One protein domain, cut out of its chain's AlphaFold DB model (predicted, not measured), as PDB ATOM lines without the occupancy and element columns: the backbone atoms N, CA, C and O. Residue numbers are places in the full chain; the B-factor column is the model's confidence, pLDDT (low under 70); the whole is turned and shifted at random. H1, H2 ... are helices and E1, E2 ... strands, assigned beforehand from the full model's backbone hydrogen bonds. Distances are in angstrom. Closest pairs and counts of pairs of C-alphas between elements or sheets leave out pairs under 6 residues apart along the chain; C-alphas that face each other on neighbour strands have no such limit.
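Overview. This is residues 9 to 127 of the 128 residues of an uncharacterized protein of Desulfurellales bacterium (UniProt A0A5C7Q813). A strongly twisted sheet of six strands, E1, E4, E5, E6, E7 and E8, curls round the one helix H1, and its edge strands E1 and E5 come near each other, as in a partly closed barrel. The separate hairpin E2 and E3 reaches out as an arm at one end of the long axis, while the turn of the hairpin E7 and E8 makes the other end. The printed part has 119 residues with one named helix and eight named strands, in the order E1 E2 E3 E4 H1 E5 E6 E7 E8; the class is mostly strand. The larger sheet is branched and, like the pair E2 and E3, antiparallel throughout its neighbour pairs. The whole is only just compact, close to loose, with a radius of gyration of the C-alphas of 16.0 A, and elongated, with spans of 59 by 34 by 27 A.

Along the chain. E8, residues 112 to 126, is the longest strand at 38.2 A, from C-alpha 112 at (-29.215, 58.393, 0.328) to C-alpha 126 at (-48.923, 31.471, -18.233). E4 is residues 51 to 60, 25.4 A; E5 is residues 77 to 84, 20.6 A; E6 is residues 90 to 98, 20.5 A. E1, residues 28 to 32, begins at C-alpha 28 at (-42.806, 42.749, -2.132), and E7 is residues 104 to 108. H1 is residues 62 to 72, 15.1 A. E2 is residues 36 to 39 and E3 residues 45 to 48.

Arrangement. E8 has three neighbours: E4 on one side, and E6 and E7 on the other side. Its pairing is staggered, with E7 over residues 112 to 116, E4 over 115 to 124 and E6 over 120 to 126. N 119 and O 55 are 2.8 A apart between E8 and E4, N 122 and O 96 are 3.0 A apart between E8 and E6, and N 106 and O 114 are 2.8 A apart in the hairpin E7 and E8. E1 is beside E4, with N 30 and O 54 2.9 A apart. E5 and E6 form a hairpin, with N 81 and O 93 2.9 A apart. E5 bends by 57 degrees at residue 80, E6 by 78 degrees at residue 94 and E8 by 74 degrees at residue 123. The closest C-alphas of E1 and E5, Phe 31 and Leu 84, are 7.0 A apart. H1 is on this sheet; its closest C-alphas to E6 are those of Cys 72 and Met 97, 6.3 A. In H1, 5 of 7 O i to N i+4 pairs are within hydrogen-bond range. E2 and E3 form a hairpin, with N 38 and O 46 2.9 A apart; E3 runs on into E4 at 72 degrees.

Size, cuts and confidence. The C-alphas of Asp 42 and Arg 111 are the two farthest apart, 58.6 A. The printed part has no cut, and its links between named elements are tight. Residues 9 to 27 hold no named element; residues 9 to 10 pair antiparallel with residues 80 to 81 of E5. Mean pLDDT of the printed part is 85.2, and it is under 70 at residues 35 to 36, 47, 101 to 102 and 106 to 112.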
ATOM      1  N   ILE A   9     -37.304  38.635 -14.782       94.94
ATOM      2  CA  ILE A   9     -37.888  39.567 -15.746       94.94
ATOM      3  C   ILE A   9     -37.171  39.452 -17.092       94.94
ATOM      4  O   ILE A   9     -35.963  39.244 -17.158       94.94
ATOM      5  N   GLY A  10     -37.913  39.591 -18.182       93.00
ATOM      6  CA  GLY A  10     -37.377  39.617 -19.535       93.00
ATOM      7  C   GLY A  10     -38.351  40.265 -20.506       93.00
ATOM      8  O   GLY A  10     -39.540  40.375 -20.229       93.00
ATOM      9  N   ALA A  11     -37.865  40.664 -21.681       90.00
ATOM     10  CA  ALA A  11     -38.741  41.124 -22.765       90.00
ATOM     11  C   ALA A  11     -39.593  39.979 -23.353       90.00
ATOM     12  O   ALA A  11     -40.635  40.202 -23.958       90.00
ATOM     13  N   ASN A  12     -39.128  38.740 -23.201       88.94
ATOM     14  CA  ASN A  12     -39.808  37.509 -23.588       88.94
ATOM     15  C   ASN A  12     -39.176  36.332 -22.831       88.94
ATOM     16  O   ASN A  12     -38.131  36.501 -22.203       88.94
ATOM     17  N   LEU A  13     -39.774  35.144 -22.954       88.12
ATOM     18  CA  LEU A  13     -39.339  33.923 -22.272       88.12
ATOM     19  C   LEU A  13     -37.867  33.535 -22.545       88.12
ATOM     20  O   LEU A  13     -37.191  33.025 -21.656       88.12
ATOM     21  N   ALA A  14     -37.347  33.793 -23.748       87.88
ATOM     22  CA  ALA A  14     -35.963  33.467 -24.107       87.88
ATOM     23  C   ALA A  14     -34.931  34.439 -23.503       87.88
ATOM     24  O   ALA A  14     -33.759  34.091 -23.381       87.88
ATOM     25  N   GLY A  15     -35.359  35.651 -23.141       87.69
ATOM     26  CA  GLY A  15     -34.527  36.711 -22.567       87.69
ATOM     27  C   GLY A  15     -34.788  36.971 -21.084       87.69
ATOM     28  O   GLY A  15     -34.514  38.075 -20.616       87.69
ATOM     29  N   VAL A  16     -35.372  36.009 -20.368       92.06
ATOM     30  CA  VAL A  16     -35.650  36.128 -18.933       92.06
ATOM     31  C   VAL A  16     -34.350  36.049 -18.136       92.06
ATOM     32  O   VAL A  16     -33.529  35.155 -18.341       92.06
ATOM     33  N   VAL A  17     -34.177  36.985 -17.208       94.31
ATOM     34  CA  VAL A  17     -33.047  37.040 -16.279       94.31
ATOM     35  C   VAL A  17     -33.545  37.191 -14.847       94.31
ATOM     36  O   VAL A  17     -34.601  37.768 -14.599       94.31
ATOM     37  N   THR A  18     -32.780  36.687 -13.883       94.56
ATOM     38  CA  THR A  18     -33.102  36.854 -12.454       94.56
ATOM     39  C   THR A  18     -32.912  38.308 -12.014       94.56
ATOM     40  O   THR A  18     -31.979  38.969 -12.483       94.56
ATOM     41  N   LEU A  19     -33.717  38.798 -11.068       93.75
ATOM     42  CA  LEU A  19     -33.544  40.160 -10.533       93.75
ATOM     43  C   LEU A  19     -32.155  40.368  -9.908       93.75
ATOM     44  O   LEU A  19     -31.494  41.376 -10.165       93.75
ATOM     45  N   ALA A  20     -31.648  39.357  -9.198       93.25
ATOM     46  CA  ALA A  20     -30.304  39.377  -8.628       93.25
ATOM     47  C   ALA A  20     -29.204  39.584  -9.689       93.25
ATOM     48  O   ALA A  20     -28.239  40.307  -9.441       93.25
ATOM     49  N   SER A  21     -29.350  38.999 -10.885       92.94
ATOM     50  CA  SER A  21     -28.355  39.134 -11.962       92.94
ATOM     51  C   SER A  21     -28.265  40.541 -12.556       92.94
ATOM     52  O   SER A  21     -27.211  40.918 -13.063       92.94
ATOM     53  N   ILE A  22     -29.335  41.333 -12.443       92.38
ATOM     54  CA  ILE A  22     -29.367  42.749 -12.840       92.38
ATOM     55  C   ILE A  22     -29.150  43.694 -11.646       92.38
ATOM     56  O   ILE A  22     -29.331  44.902 -11.767       92.38
ATOM     57  N   GLY A  23     -28.757  43.156 -10.485       90.94
ATOM     58  CA  GLY A  23     -28.483  43.928  -9.271       90.94
ATOM     59  C   GLY A  23     -29.730  44.479  -8.575       90.94
ATOM     60  O   GLY A  23     -29.608  45.337  -7.698       90.94
ATOM     61  N   VAL A  24     -30.922  44.006  -8.943       92.62
ATOM     62  CA  VAL A  24     -32.205  44.422  -8.370       92.62
ATOM     63  C   VAL A  24     -32.566  43.473  -7.228       92.62
ATOM     64  O   VAL A  24     -32.392  42.262  -7.329       92.62
ATOM     65  N   VAL A  25     -33.020  44.038  -6.110       92.12
ATOM     66  CA  VAL A  25     -33.493  43.255  -4.957       92.12
ATOM     67  C   VAL A  25     -34.842  42.611  -5.262       92.12
ATOM     68  O   VAL A  25     -35.556  43.083  -6.137       92.12
ATOM     69  N   ASP A  26     -35.220  41.574  -4.525       93.56
ATOM     70  CA  ASP A  26     -36.548  40.985  -4.689       93.56
ATOM     71  C   ASP A  26     -37.651  41.949  -4.191       93.56
ATOM     72  O   ASP A  26     -37.461  42.630  -3.173       93.56
ATOM     73  N   PRO A  27     -38.794  42.047  -4.894       94.25
ATOM     74  CA  PRO A  27     -39.901  42.920  -4.517       94.25
ATOM     75  C   PRO A  27     -40.782  42.324  -3.416       94.25
ATOM     76  O   PRO A  27     -40.883  41.109  -3.249       94.25
ATOM     77  N   GLU A  28     -41.554  43.187  -2.751       92.50
ATOM     78  CA  GLU A  28     -42.806  42.749  -2.132       92.50
ATOM     79  C   GLU A  28     -43.815  42.481  -3.257       92.50
ATOM     80  O   GLU A  28     -44.152  43.390  -4.021       92.50
ATOM     81  N   THR A  29     -44.280  41.238  -3.384       92.88
ATOM     82  CA  THR A  29     -45.197  40.842  -4.459       92.88
ATOM     83  C   THR A  29     -46.627  40.669  -3.966       92.88
ATOM     84  O   THR A  29     -46.875  40.216  -2.846       92.88
ATOM     85  N   ARG A  30     -47.582  41.024  -4.821       92.38
ATOM     86  CA  ARG A  30     -48.996  40.678  -4.672       92.38
ATOM     87  C   ARG A  30     -49.488  40.096  -5.981       92.38
ATOM     88  O   ARG A  30     -49.304  40.723  -7.020       92.38
ATOM     89  N   PHE A  31     -50.133  38.941  -5.915       92.31
ATOM     90  CA  PHE A  31     -50.755  38.302  -7.064       92.31
ATOM     91  C   PHE A  31     -52.273  38.380  -6.940       92.31
ATOM     92  O   PHE A  31     -52.828  38.273  -5.846       92.31
ATOM     93  N   ASN A  32     -52.950  38.596  -8.058       89.00
ATOM     94  CA  ASN A  32     -54.397  38.573  -8.120       89.00
ATOM     95  C   ASN A  32     -54.835  37.736  -9.320       89.00
ATOM     96  O   ASN A  32     -54.632  38.145 -10.462       89.00
ATOM     97  N   ASP A  33     -55.456  36.585  -9.061       83.38
ATOM     98  CA  ASP A  33     -55.950  35.691 -10.115       83.38
ATOM     99  C   ASP A  33     -57.038  36.356 -10.964       83.38
ATOM    100  O   ASP A  33     -57.129  36.107 -12.166       83.38
ATOM    101  N   TYR A  34     -57.850  37.224 -10.347       77.94
ATOM    102  CA  TYR A  34     -58.995  37.857 -10.990       77.94
ATOM    103  C   TYR A  34     -59.097  39.337 -10.592       77.94
ATOM    104  O   TYR A  34     -59.492  39.656  -9.466       77.94
ATOM    105  N   PRO A  35     -58.792  40.282 -11.500       68.31
ATOM    106  CA  PRO A  35     -58.806  41.710 -11.187       68.31
ATOM    107  C   PRO A  35     -60.207  42.248 -10.868       68.31
ATOM    108  O   PRO A  35     -60.326  43.270 -10.193       68.31
ATOM    109  N   ALA A  36     -61.270  41.567 -11.305       69.69
ATOM    110  CA  ALA A  36     -62.640  41.864 -10.912       69.69
ATOM    111  C   ALA A  36     -63.397  40.585 -10.545       69.69
ATOM    112  O   ALA A  36     -63.161  39.523 -11.111       69.69
ATOM    113  N   THR A  37     -64.361  40.690  -9.631       73.69
ATOM    114  CA  THR A  37     -65.275  39.592  -9.293       73.69
ATOM    115  C   THR A  37     -66.715  40.062  -9.406       73.69
ATOM    116  O   THR A  37     -67.074  41.092  -8.835       73.69
ATOM    117  N   VAL A  38     -67.562  39.303 -10.098       77.06
ATOM    118  CA  VAL A  38     -68.999  39.578 -10.199       77.06
ATOM    119  C   VAL A  38     -69.775  38.479  -9.496       77.06
ATOM    120  O   VAL A  38     -69.563  37.290  -9.735       77.06
ATOM    121  N   ARG A  39     -70.699  38.881  -8.624       77.12
ATOM    122  CA  ARG A  39     -71.616  37.950  -7.971       77.12
ATOM    123  C   ARG A  39     -72.698  37.538  -8.964       77.12
ATOM    124  O   ARG A  39     -73.441  38.379  -9.465       77.12
ATOM    125  N   ARG A  40     -72.774  36.244  -9.250       76.44
ATOM    126  CA  ARG A  40     -73.798  35.655 -10.112       76.44
ATOM    127  C   ARG A  40     -75.116  35.498  -9.350       76.44
ATOM    128  O   ARG A  40     -75.167  35.551  -8.120       76.44
ATOM    129  N   GLN A  41     -76.198  35.297 -10.102       74.69
ATOM    130  CA  GLN A  41     -77.557  35.129  -9.571       74.69
ATOM    131  C   GLN A  41     -77.714  33.863  -8.703       74.69
ATOM    132  O   GLN A  41     -78.597  33.809  -7.855       74.69
ATOM    133  N   ASP A  42     -76.827  32.878  -8.876       80.19
ATOM    134  CA  ASP A  42     -76.709  31.657  -8.064       80.19
ATOM    135  C   ASP A  42     -75.952  31.872  -6.734       80.19
ATOM    136  O   ASP A  42     -75.822  30.952  -5.930       80.19
ATOM    137  N   GLY A  43     -75.462  33.090  -6.478       74.31
ATOM    138  CA  GLY A  43     -74.700  33.442  -5.285       74.31
ATOM    139  C   GLY A  43     -73.197  33.157  -5.369       74.31
ATOM    140  O   GLY A  43     -72.485  33.582  -4.458       74.31
ATOM    141  N   LEU A  44     -72.706  32.522  -6.441       78.25
ATOM    142  CA  LEU A  44     -71.282  32.259  -6.670       78.25
ATOM    143  C   LEU A  44     -70.558  33.511  -7.193       78.25
ATOM    144  O   LEU A  44     -71.155  34.380  -7.834       78.25
ATOM    145  N   MET A  45     -69.255  33.614  -6.924       75.12
ATOM    146  CA  MET A  45     -68.408  34.678  -7.475       75.12
ATOM    147  C   MET A  45     -67.742  34.206  -8.768       75.12
ATOM    148  O   MET A  45     -67.127  33.143  -8.801       75.12
ATOM    149  N   LEU A  46     -67.855  35.004  -9.828       70.88
ATOM    150  CA  LEU A  46     -67.138  34.816 -11.084       70.88
ATOM    151  C   LEU A  46     -65.968  35.796 -11.149       70.88
ATOM    152  O   LEU A  46     -66.193  37.006 -11.097       70.88
ATOM    153  N   GLY A  47     -64.750  35.284 -11.293       68.94
ATOM    154  CA  GLY A  47     -63.580  36.094 -11.616       68.94
ATOM    155  C   GLY A  47     -63.617  36.576 -13.068       68.94
ATOM    156  O   GLY A  47     -63.907  35.800 -13.977       68.94
ATOM    157  N   LEU A  48     -63.356  37.860 -13.286       71.19
ATOM    158  CA  LEU A  48     -63.307  38.514 -14.589       71.19
ATOM    159  C   LEU A  48     -61.930  39.139 -14.812       71.19
ATOM    160  O   LEU A  48     -61.401  39.824 -13.936       71.19
ATOM    161  N   GLY A  49     -61.413  38.966 -16.029       75.00
ATOM    162  CA  GLY A  49     -60.108  39.466 -16.457       75.00
ATOM    163  C   GLY A  49     -58.986  38.440 -16.290       75.00
ATOM    164  O   GLY A  49     -59.163  37.402 -15.660       75.00
ATOM    165  N   ASN A  50     -57.841  38.744 -16.897       83.88
ATOM    166  CA  ASN A  50     -56.611  37.973 -16.730       83.88
ATOM    167  C   ASN A  50     -55.946  38.338 -15.404       83.88
ATOM    168  O   ASN A  50     -56.122  39.463 -14.927       83.88
ATOM    169  N   ALA A  51     -55.136  37.428 -14.873       89.06
ATOM    170  CA  ALA A  51     -54.405  37.663 -13.642       89.06
ATOM    171  C   ALA A  51     -53.524  38.923 -13.724       89.06
ATOM    172  O   ALA A  51     -53.119  39.381 -14.803       89.06
ATOM    173  N   SER A  52     -53.222  39.488 -12.563       92.06
ATOM    174  CA  SER A  52     -52.288  40.594 -12.419       92.06
ATOM    175  C   SER A  52     -51.327  40.351 -11.265       92.06
ATOM    176  O   SER A  52     -51.619  39.620 -10.320       92.06
ATOM    177  N   ALA A  53     -50.155  40.966 -11.355       94.12
ATOM    178  CA  ALA A  53     -49.179  40.973 -10.281       94.12
ATOM    179  C   ALA A  53     -48.697  42.395 -10.032       94.12
ATOM    180  O   ALA A  53     -48.621  43.213 -10.947       94.12
ATOM    181  N   THR A  54     -48.331  42.677  -8.794       94.00
ATOM    182  CA  THR A  54     -47.766  43.959  -8.397       94.00
ATOM    183  C   THR A  54     -46.456  43.711  -7.683       94.00
ATOM    184  O   THR A  54     -46.418  42.955  -6.715       94.00
ATOM    185  N   TRP A  55     -45.394  44.373  -8.134       94.56
ATOM    186  CA  TRP A  55     -44.104  44.402  -7.456       94.56
ATOM    187  C   TRP A  55     -43.899  45.760  -6.814       94.56
ATOM    188  O   TRP A  55     -43.803  46.782  -7.496       94.56
ATOM    189  N   ARG A  56     -43.819  45.769  -5.490       92.44
ATOM    190  CA  ARG A  56     -43.584  46.970  -4.710       92.44
ATOM    191  C   ARG A  56     -42.163  46.992  -4.178       92.44
ATOM    192  O   ARG A  56     -41.675  46.027  -3.593       92.44
ATOM    193  N   TYR A  57     -41.546  48.153  -4.314       91.19
ATOM    194  CA  TYR A  57     -40.224  48.441  -3.804       91.19
ATOM    195  C   TYR A  57     -40.269  49.686  -2.932       91.19
ATOM    196  O   TYR A  57     -40.647  50.744  -3.413       91.19
ATOM    197  N   GLY A  58     -39.848  49.583  -1.670       85.69
ATOM    198  CA  GLY A  58     -39.819  50.734  -0.756       85.69
ATOM    199  C   GLY A  58     -38.494  51.503  -0.730       85.69
ATOM    200  O   GLY A  58     -38.436  52.593  -0.162       85.69
ATOM    201  N   PHE A  59     -37.422  50.922  -1.279       87.00
ATOM    202  CA  PHE A  59     -36.055  51.423  -1.105       87.00
ATOM    203  C   PHE A  59     -35.115  51.093  -2.280       87.00
ATOM    204  O   PHE A  59     -33.948  50.756  -2.077       87.00
ATOM    205  N   LEU A  60     -35.591  51.182  -3.526       88.81
ATOM    206  CA  LEU A  60     -34.708  50.971  -4.680       88.81
ATOM    207  C   LEU A  60     -33.678  52.093  -4.806       88.81
ATOM    208  O   LEU A  60     -33.982  53.268  -4.596       88.81
ATOM    209  N   ARG A  61     -32.458  51.745  -5.209       88.44
ATOM    210  CA  ARG A  61     -31.481  52.732  -5.673       88.44
ATOM    211  C   ARG A  61     -31.763  53.119  -7.126       88.44
ATOM    212  O   ARG A  61     -32.448  52.403  -7.855       88.44
ATOM    213  N   LYS A  62     -31.222  54.261  -7.554       85.50
ATOM    214  CA  LYS A  62     -31.431  54.791  -8.909       85.50
ATOM    215  C   LYS A  62     -30.966  53.825 -10.004       85.50
ATOM    216  O   LYS A  62     -31.706  53.596 -10.946       85.50
ATOM    217  N   ASP A  63     -29.790  53.232  -9.848       89.25
ATOM    218  CA  ASP A  63     -29.235  52.220 -10.753       89.25
ATOM    219  C   ASP A  63     -30.136  50.983 -10.873       89.25
ATOM    220  O   ASP A  63     -30.370  50.490 -11.973       89.25
ATOM    221  N   GLN A  64     -30.711  50.526  -9.758       90.81
ATOM    222  CA  GLN A  64     -31.642  49.393  -9.742       90.81
ATOM    223  C   GLN A  64     -32.977  49.737 -10.419       90.81
ATOM    224  O   GLN A  64     -33.533  48.935 -11.168       90.81
ATOM    225  N   TYR A  65     -33.492  50.947 -10.181       88.75
ATOM    226  CA  TYR A  65     -34.687  51.447 -10.859       88.75
ATOM    227  C   TYR A  65     -34.461  51.592 -12.369       88.75
ATOM    228  O   TYR A  65     -35.299  51.158 -13.159       88.75
ATOM    229  N   ASP A  66     -33.321  52.156 -12.777       88.81
ATOM    230  CA  ASP A  66     -32.956  52.317 -14.184       88.81
ATOM    231  C   ASP A  66     -32.802  50.946 -14.871       88.81
ATOM    232  O   ASP A  66     -33.267  50.784 -15.999       88.81
ATOM    233  N   ALA A  67     -32.263  49.932 -14.179       91.12
ATOM    234  CA  ALA A  67     -32.195  48.556 -14.678       91.12
ATOM    235  C   ALA A  67     -33.585  47.943 -14.930       91.12
ATOM    236  O   ALA A  67     -33.813  47.350 -15.984       91.12
ATOM    237  N   LEU A  68     -34.545  48.131 -14.013       89.50
ATOM    238  CA  LEU A  68     -35.937  47.700 -14.218       89.50
ATOM    239  C   LEU A  68     -36.608  48.460 -15.368       89.50
ATOM    240  O   LEU A  68     -37.364  47.882 -16.149       89.50
ATOM    241  N   ARG A  69     -36.312  49.755 -15.498       88.69
ATOM    242  CA  ARG A  69     -36.900  50.624 -16.520       88.69
ATOM    243  C   ARG A  69     -36.534  50.206 -17.943       88.69
ATOM    244  O   ARG A  69     -37.330  50.441 -18.847       88.69
ATOM    245  N   VAL A  70     -35.395  49.540 -18.152       89.56
ATOM    246  CA  VAL A  70     -35.008  48.988 -19.467       89.56
ATOM    247  C   VAL A  70     -36.079  48.039 -20.021       89.56
ATOM    248  O   VAL A  70     -36.331  48.042 -21.225       89.56
ATOM    249  N   TYR A  71     -36.756  47.279 -19.156       86.62
ATOM    250  CA  TYR A  71     -37.817  46.346 -19.549       86.62
ATOM    251  C   TYR A  71     -39.176  47.027 -19.781       86.62
ATOM    252  O   TYR A  71     -40.062  46.435 -20.389       86.62
ATOM    253  N   CYS A  72     -39.328  48.288 -19.364       84.75
ATOM    254  CA  CYS A  72     -40.522  49.108 -19.568       84.75
ATOM    255  C   CYS A  72     -40.208  50.335 -20.438       84.75
ATOM    256  O   CYS A  72     -40.455  51.477 -20.044       84.75
ATOM    257  N   ALA A  73     -39.646  50.108 -21.631       73.69
ATOM    258  CA  ALA A  73     -39.269  51.183 -22.557       73.69
ATOM    259  C   ALA A  73     -40.458  52.076 -22.967       73.69
ATOM    260  O   ALA A  73     -40.289  53.266 -23.234       73.69
ATOM    261  N   THR A  74     -41.664  51.507 -22.987       74.88
ATOM    262  CA  THR A  74     -42.935  52.199 -23.218       74.88
ATOM    263  C   THR A  74     -43.918  51.855 -22.106       74.88
ATOM    264  O   THR A  74     -43.805  50.800 -21.482       74.88
ATOM    265  N   VAL A  75     -44.910  52.717 -21.867       73.06
ATOM    266  CA  VAL A  75     -46.041  52.376 -20.989       73.06
ATOM    267  C   VAL A  75     -46.743  51.145 -21.569       73.06
ATOM    268  O   VAL A  75     -47.110  51.159 -22.744       73.06
ATOM    269  N   GLY A  76     -46.883  50.079 -20.775       76.94
ATOM    270  CA  GLY A  76     -47.483  48.822 -21.225       76.94
ATOM    271  C   GLY A  76     -46.556  47.972 -22.098       76.94
ATOM    272  O   GLY A  76     -47.017  47.354 -23.053       76.94
ATOM    273  N   ALA A  77     -45.247  47.960 -21.825       85.50
ATOM    274  CA  ALA A  77     -44.312  47.103 -22.553       85.50
ATOM    275  C   ALA A  77     -44.613  45.617 -22.297       85.50
ATOM    276  O   ALA A  77     -44.880  45.218 -21.163       85.50
ATOM    277  N   ALA A  78     -44.553  44.794 -23.346       90.50
ATOM    278  CA  ALA A  78     -44.691  43.351 -23.201       90.50
ATOM    279  C   ALA A  78     -43.468  42.777 -22.474       90.50
ATOM    280  O   ALA A  78     -42.328  43.043 -22.859       90.50
ATOM    281  N   VAL A  79     -43.718  41.989 -21.433       93.50
ATOM    282  CA  VAL A  79     -42.685  41.357 -20.613       93.50
ATOM    283  C   VAL A  79     -43.059  39.919 -20.282       93.50
ATOM    284  O   VAL A  79     -44.229  39.534 -20.292       93.50
ATOM    285  N   CYS A  80     -42.046  39.138 -19.939       94.44
ATOM    286  CA  CYS A  80     -42.179  37.865 -19.256       94.44
ATOM    287  C   CYS A  80     -41.614  38.026 -17.843       94.44
ATOM    288  O   CYS A  80     -40.487  38.500 -17.687       94.44
ATOM    289  N   ILE A  81     -42.389  37.657 -16.826       94.88
ATOM    290  CA  ILE A  81     -41.970  37.710 -15.424       94.88
ATOM    291  C   ILE A  81     -42.114  36.351 -14.753       94.88
ATOM    292  O   ILE A  81     -43.038  35.605 -15.064       94.88
ATOM    293  N   ALA A  82     -41.244  36.060 -13.789       95.50
ATOM    294  CA  ALA A  82     -41.484  35.030 -12.787       95.50
ATOM    295  C   ALA A  82     -41.865  35.698 -11.462       95.50
ATOM    296  O   ALA A  82     -41.137  36.557 -10.967       95.50
ATOM    297  N   THR A  83     -43.007  35.320 -10.893       94.69
ATOM    298  CA  THR A  83     -43.498  35.845  -9.611       94.69
ATOM    299  C   THR A  83     -44.162  34.733  -8.807       94.69
ATOM    300  O   THR A  83     -44.557  33.712  -9.371       94.69
ATOM    301  N   LEU A  84     -44.289  34.940  -7.495       94.00
ATOM    302  CA  LEU A  84     -45.121  34.092  -6.644       94.00
ATOM    303  C   LEU A  84     -46.597  34.285  -7.005       94.00
ATOM    304  O   LEU A  84     -47.054  35.425  -7.126       94.00
ATOM    305  N   ASN A  85     -47.307  33.174  -7.173       91.44
ATOM    306  CA  ASN A  85     -48.760  33.124  -7.291       91.44
ATOM    307  C   ASN A  85     -49.425  33.022  -5.899       91.44
ATOM    308  O   ASN A  85     -48.753  33.054  -4.863       91.44
ATOM    309  N   ASN A  86     -50.752  32.882  -5.863       88.88
ATOM    310  CA  ASN A  86     -51.506  32.747  -4.612       88.88
ATOM    311  C   ASN A  86     -51.277  31.416  -3.872       88.88
ATOM    312  O   ASN A  86     -51.536  31.345  -2.672       88.88
ATOM    313  N   ASP A  87     -50.719  30.408  -4.545       89.88
ATOM    314  CA  ASP A  87     -50.312  29.128  -3.951       89.88
ATOM    315  C   ASP A  87     -48.885  29.171  -3.368       89.88
ATOM    316  O   ASP A  87     -48.376  28.162  -2.881       89.88
ATOM    317  N   MET A  88     -48.240  30.347  -3.368       88.06
ATOM    318  CA  MET A  88     -46.844  30.553  -2.953       88.06
ATOM    319  C   MET A  88     -45.827  29.790  -3.817       88.06
ATOM    320  O   MET A  88     -44.720  29.488  -3.367       88.06
ATOM    321  N   GLU A  89     -46.171  29.527  -5.075       92.25
ATOM    322  CA  GLU A  89     -45.294  28.905  -6.061       92.25
ATOM    323  C   GLU A  89     -44.809  29.935  -7.084       92.25
ATOM    324  O   GLU A  89     -45.545  30.832  -7.504       92.25
ATOM    325  N   PHE A  90     -43.550  29.811  -7.506       94.00
ATOM    326  CA  PHE A  90     -43.025  30.631  -8.593       94.00
ATOM    327  C   PHE A  90     -43.529  30.104  -9.935       94.00
ATOM    328  O   PHE A  90     -43.270  28.961 -10.313       94.00
ATOM    329  N   ALA A  91     -44.186  30.977 -10.692       93.44
ATOM    330  CA  ALA A  91     -44.649  30.688 -12.041       93.44
ATOM    331  C   ALA A  91     -44.268  31.822 -12.997       93.44
ATOM    332  O   ALA A  91     -44.134  32.982 -12.593       93.44
ATOM    333  N   ARG A  92     -44.066  31.472 -14.275       94.31
ATOM    334  CA  ARG A  92     -43.791  32.449 -15.333       94.31
ATOM    335  C   ARG A  92     -45.073  32.894 -16.010       94.31
ATOM    336  O   ARG A  92     -45.904  32.069 -16.388       94.31
ATOM    337  N   TYR A  93     -45.171  34.194 -16.236       94.25
ATOM    338  CA  TYR A  93     -46.287  34.822 -16.916       94.25
ATOM    339  C   TYR A  93     -45.785  35.797 -17.976       94.25
ATOM    340  O   TYR A  93     -44.873  36.584 -17.731       94.25
ATOM    341  N   ASN A  94     -46.415  35.769 -19.142       93.19
ATOM    342  CA  ASN A  94     -46.327  36.831 -20.133       93.19
ATOM    343  C   ASN A  94     -47.419  37.860 -19.846       93.19
ATOM    344  O   ASN A  94     -48.547  37.489 -19.527       93.19
ATOM    345  N   GLY A  95     -47.109  39.141 -19.984       91.88
ATOM    346  CA  GLY A  95     -48.087  40.205 -19.805       91.88
ATOM    347  C   GLY A  95     -47.518  41.571 -20.149       91.88
ATOM    348  O   GLY A  95     -46.525  41.681 -20.868       91.88
ATOM    349  N   PHE A  96     -48.152  42.613 -19.625       91.50
ATOM    350  CA  PHE A  96     -47.763  43.998 -19.869       91.50
ATOM    351  C   PHE A  96     -47.307  44.658 -18.576       91.50
ATOM    352  O   PHE A  96     -48.046  44.683 -17.593       91.50
ATOM    353  N   MET A  97     -46.093  45.201 -18.595       92.19
ATOM    354  CA  MET A  97     -45.520  45.969 -17.500       92.19
ATOM    355  C   MET A  97     -45.980  47.422 -17.581       92.19
ATOM    356  O   MET A  97     -45.806  48.106 -18.591       92.19
ATOM    357  N   GLU A  98     -46.525  47.906 -16.477       90.06
ATOM    358  CA  GLU A  98     -46.861  49.298 -16.243       90.06
ATOM    359  C   GLU A  98     -45.968  49.836 -15.130       90.06
ATOM    360  O   GLU A  98     -46.131  49.530 -13.945       90.06
ATOM    361  N   MET A  99     -44.996  50.649 -15.531       84.44
ATOM    362  CA  MET A  99     -44.161  51.392 -14.603       84.44
ATOM    363  C   MET A  99     -44.807  52.756 -14.329       84.44
ATOM    364  O   MET A  99     -45.211  53.437 -15.276       84.44
ATOM    365  N   PRO A 100     -44.909  53.190 -13.065       79.25
ATOM    366  CA  PRO A 100     -45.514  54.472 -12.743       79.25
ATOM    367  C   PRO A 100     -44.614  55.616 -13.220       79.25
ATOM    368  O   PRO A 100     -43.382  55.555 -13.150       79.25
ATOM    369  N   THR A 101     -45.245  56.679 -13.716       68.56
ATOM    370  CA  THR A 101     -44.564  57.891 -14.195       68.56
ATOM    371  C   THR A 101     -44.030  58.757 -13.061       68.56
ATOM    372  O   THR A 101     -43.059  59.485 -13.252       68.56
ATOM    373  N   GLU A 102     -44.644  58.659 -11.884       67.56
ATOM    374  CA  GLU A 102     -44.256  59.370 -10.671       67.56
ATOM    375  C   GLU A 102     -43.734  58.362  -9.645       67.56
ATOM    376  O   GLU A 102     -44.317  57.298  -9.448       67.56
ATOM    377  N   TYR A 103     -42.621  58.691  -8.993       70.44
ATOM    378  CA  TYR A 103     -42.042  57.883  -7.926       70.44
ATOM    379  C   TYR A 103     -41.598  58.780  -6.778       70.44
ATOM    380  O   TYR A 103     -41.204  59.933  -6.981       70.44
ATOM    381  N   VAL A 104     -41.666  58.258  -5.555       73.38
ATOM    382  CA  VAL A 104     -41.307  59.036  -4.371       73.38
ATOM    383  C   VAL A 104     -39.818  58.870  -4.115       73.38
ATOM    384  O   VAL A 104     -39.349  57.783  -3.782       73.38
ATOM    385  N   MET A 105     -39.076  59.967  -4.244       71.62
ATOM    386  CA  MET A 105     -37.704  60.046  -3.757       71.62
ATOM    387  C   MET A 105     -37.726  60.249  -2.241       71.62
ATOM    388  O   MET A 105     -38.056  61.329  -1.751       71.62
ATOM    389  N   ARG A 106     -37.372  59.214  -1.482       67.88
ATOM    390  CA  ARG A 106     -37.187  59.311  -0.033       67.88
ATOM    391  C   ARG A 106     -35.734  59.649   0.248       67.88
ATOM    392  O   ARG A 106     -34.844  58.861  -0.056       67.88
ATOM    393  N   ASN A 107     -35.495  60.822   0.824       69.31
ATOM    394  CA  ASN A 107     -34.178  61.189   1.320       69.31
ATOM    395  C   ASN A 107     -34.094  60.806   2.797       69.31
ATOM    396  O   ASN A 107     -34.764  61.411   3.635       69.31
ATOM    397  N   THR A 108     -33.311  59.781   3.111       59.88
ATOM    398  CA  THR A 108     -33.008  59.435   4.498       59.88
ATOM    399  C   THR A 108     -31.686  60.113   4.852       59.88
ATOM    400  O   THR A 108     -30.639  59.791   4.291       59.88
ATOM    401  N   ASP A 109     -31.745  61.102   5.745       60.97
ATOM    402  CA  ASP A 109     -30.568  61.765   6.335       60.97
ATOM    403  C   ASP A 109     -29.654  62.561   5.371       60.97
ATOM    404  O   ASP A 109     -28.476  62.796   5.640       60.97
ATOM    405  N   GLY A 110     -30.163  62.995   4.213       61.47
ATOM    406  CA  GLY A 110     -29.418  63.866   3.291       61.47
ATOM    407  C   GLY A 110     -28.314  63.167   2.489       61.47
ATOM    408  O   GLY A 110     -27.623  63.827   1.714       61.47
ATOM    409  N   ARG A 111     -28.137  61.847   2.653       59.28
ATOM    410  CA  ARG A 111     -27.055  61.071   2.022       59.28
ATOM    411  C   ARG A 111     -27.526  60.023   1.024       59.28
ATOM    412  O   ARG A 111     -26.766  59.693   0.118       59.28
ATOM    413  N   GLN A 112     -28.730  59.477   1.181       63.34
ATOM    414  CA  GLN A 112     -29.215  58.393   0.328       63.34
ATOM    415  C   GLN A 112     -30.644  58.672  -0.126       63.34
ATOM    416  O   GLN A 112     -31.567  58.780   0.682       63.34
ATOM    417  N   VAL A 113     -30.790  58.813  -1.444       72.88
ATOM    418  CA  VAL A 113     -32.076  58.965  -2.119       72.88
ATOM    419  C   VAL A 113     -32.528  57.588  -2.576       72.88
ATOM    420  O   VAL A 113     -31.887  56.973  -3.430       72.88
ATOM    421  N   TYR A 114     -33.628  57.124  -2.002       81.31
ATOM    422  CA  TYR A 114     -34.278  55.876  -2.362       81.31
ATOM    423  C   TYR A 114     -35.544  56.139  -3.166       81.31
ATOM    424  O   TYR A 114     -36.219  57.146  -2.963       81.31
ATOM    425  N   ILE A 115     -35.865  55.223  -4.068       85.56
ATOM    426  CA  ILE A 115     -37.046  55.260  -4.917       85.56
ATOM    427  C   ILE A 115     -38.061  54.260  -4.360       85.56
ATOM    428  O   ILE A 115     -37.794  53.058  -4.303       85.56
ATOM    429  N   ASP A 116     -39.213  54.781  -3.940       87.81
ATOM    430  CA  ASP A 116     -40.401  53.987  -3.620       87.81
ATOM    431  C   ASP A 116     -41.296  53.935  -4.862       87.81
ATOM    432  O   ASP A 116     -41.696  54.979  -5.395       87.81
ATOM    433  N   VAL A 117     -41.540  52.724  -5.359       89.00
ATOM    434  CA  VAL A 117     -42.248  52.482  -6.613       89.00
ATOM    435  C   VAL A 117     -43.084  51.206  -6.539       89.00
ATOM    436  O   VAL A 117     -42.657  50.180  -6.010       89.00
ATOM    437  N   GLU A 118     -44.280  51.270  -7.113       91.50
ATOM    438  CA  GLU A 118     -45.160  50.128  -7.331       91.50
ATOM    439  C   GLU A 118     -45.267  49.871  -8.836       91.50
ATOM    440  O   GLU A 118     -45.770  50.715  -9.572       91.50
ATOM    441  N   ILE A 119     -44.781  48.721  -9.294       91.94
ATOM    442  CA  ILE A 119     -44.840  48.290 -10.691       91.94
ATOM    443  C   ILE A 119     -45.986  47.300 -10.835       91.94
ATOM    444  O   ILE A 119     -46.092  46.357 -10.050       91.94
ATOM    445  N   ARG A 120     -46.833  47.500 -11.844       92.44
ATOM    446  CA  ARG A 120     -47.978  46.627 -12.111       92.44
ATOM    447  C   ARG A 120     -47.736  45.798 -13.356       92.44
ATOM    448  O   ARG A 120     -47.185  46.283 -14.338       92.44
ATOM    449  N   PHE A 121     -48.184  44.556 -13.315       93.12
ATOM    450  CA  PHE A 121     -48.177  43.639 -14.436       93.12
ATOM    451  C   PHE A 121     -49.607  43.193 -14.688       93.12
ATOM    452  O   PHE A 121     -50.219  42.545 -13.839       93.12
ATOM    453  N   ASN A 122     -50.144  43.557 -15.845       91.50
ATOM    454  CA  ASN A 122     -51.522  43.261 -16.215       91.50
ATOM    455  C   ASN A 122     -51.573  42.276 -17.374       91.50
ATOM    456  O   ASN A 122     -50.638  42.172 -18.170       91.50
ATOM    457  N   GLY A 123     -52.712  41.598 -17.506       89.00
ATOM    458  CA  GLY A 123     -52.921  40.698 -18.630       89.00
ATOM    459  C   GLY A 123     -52.066  39.440 -18.535       89.00
ATOM    460  O   GLY A 123     -51.670  38.934 -19.579       89.00
ATOM    461  N   LEU A 124     -51.751  38.975 -17.321       91.69
ATOM    462  CA  LEU A 124     -50.854  37.845 -17.119       91.69
ATOM    463  C   LEU A 124     -51.470  36.556 -17.666       91.69
ATOM    464  O   LEU A 124     -52.577  36.167 -17.294       91.69
ATOM    465  N   VAL A 125     -50.712  35.887 -18.528       91.75
ATOM    466  CA  VAL A 125     -51.007  34.567 -19.088       91.75
ATOM    467  C   VAL A 125     -49.800  33.677 -18.833       91.75
ATOM    468  O   VAL A 125     -48.670  34.145 -18.963       91.75
ATOM    469  N   ALA A 126     -50.016  32.415 -18.459       90.56
ATOM    470  CA  ALA A 126     -48.923  31.471 -18.233       90.56
ATOM    471  C   ALA A 126     -47.974  31.436 -19.444       90.56
ATOM    472  O   ALA A 126     -48.420  31.363 -20.592       90.56
ATOM    473  N   ALA A 127     -46.672  31.549 -19.188       87.00
ATOM    474  CA  ALA A 127     -45.663  31.470 -20.233       87.00
ATOM    475  C   ALA A 127     -45.313  30.000 -20.502       87.00
ATOM    476  O   ALA A 127     -44.817  29.319 -19.603       87.00
TER     477      ALA A 127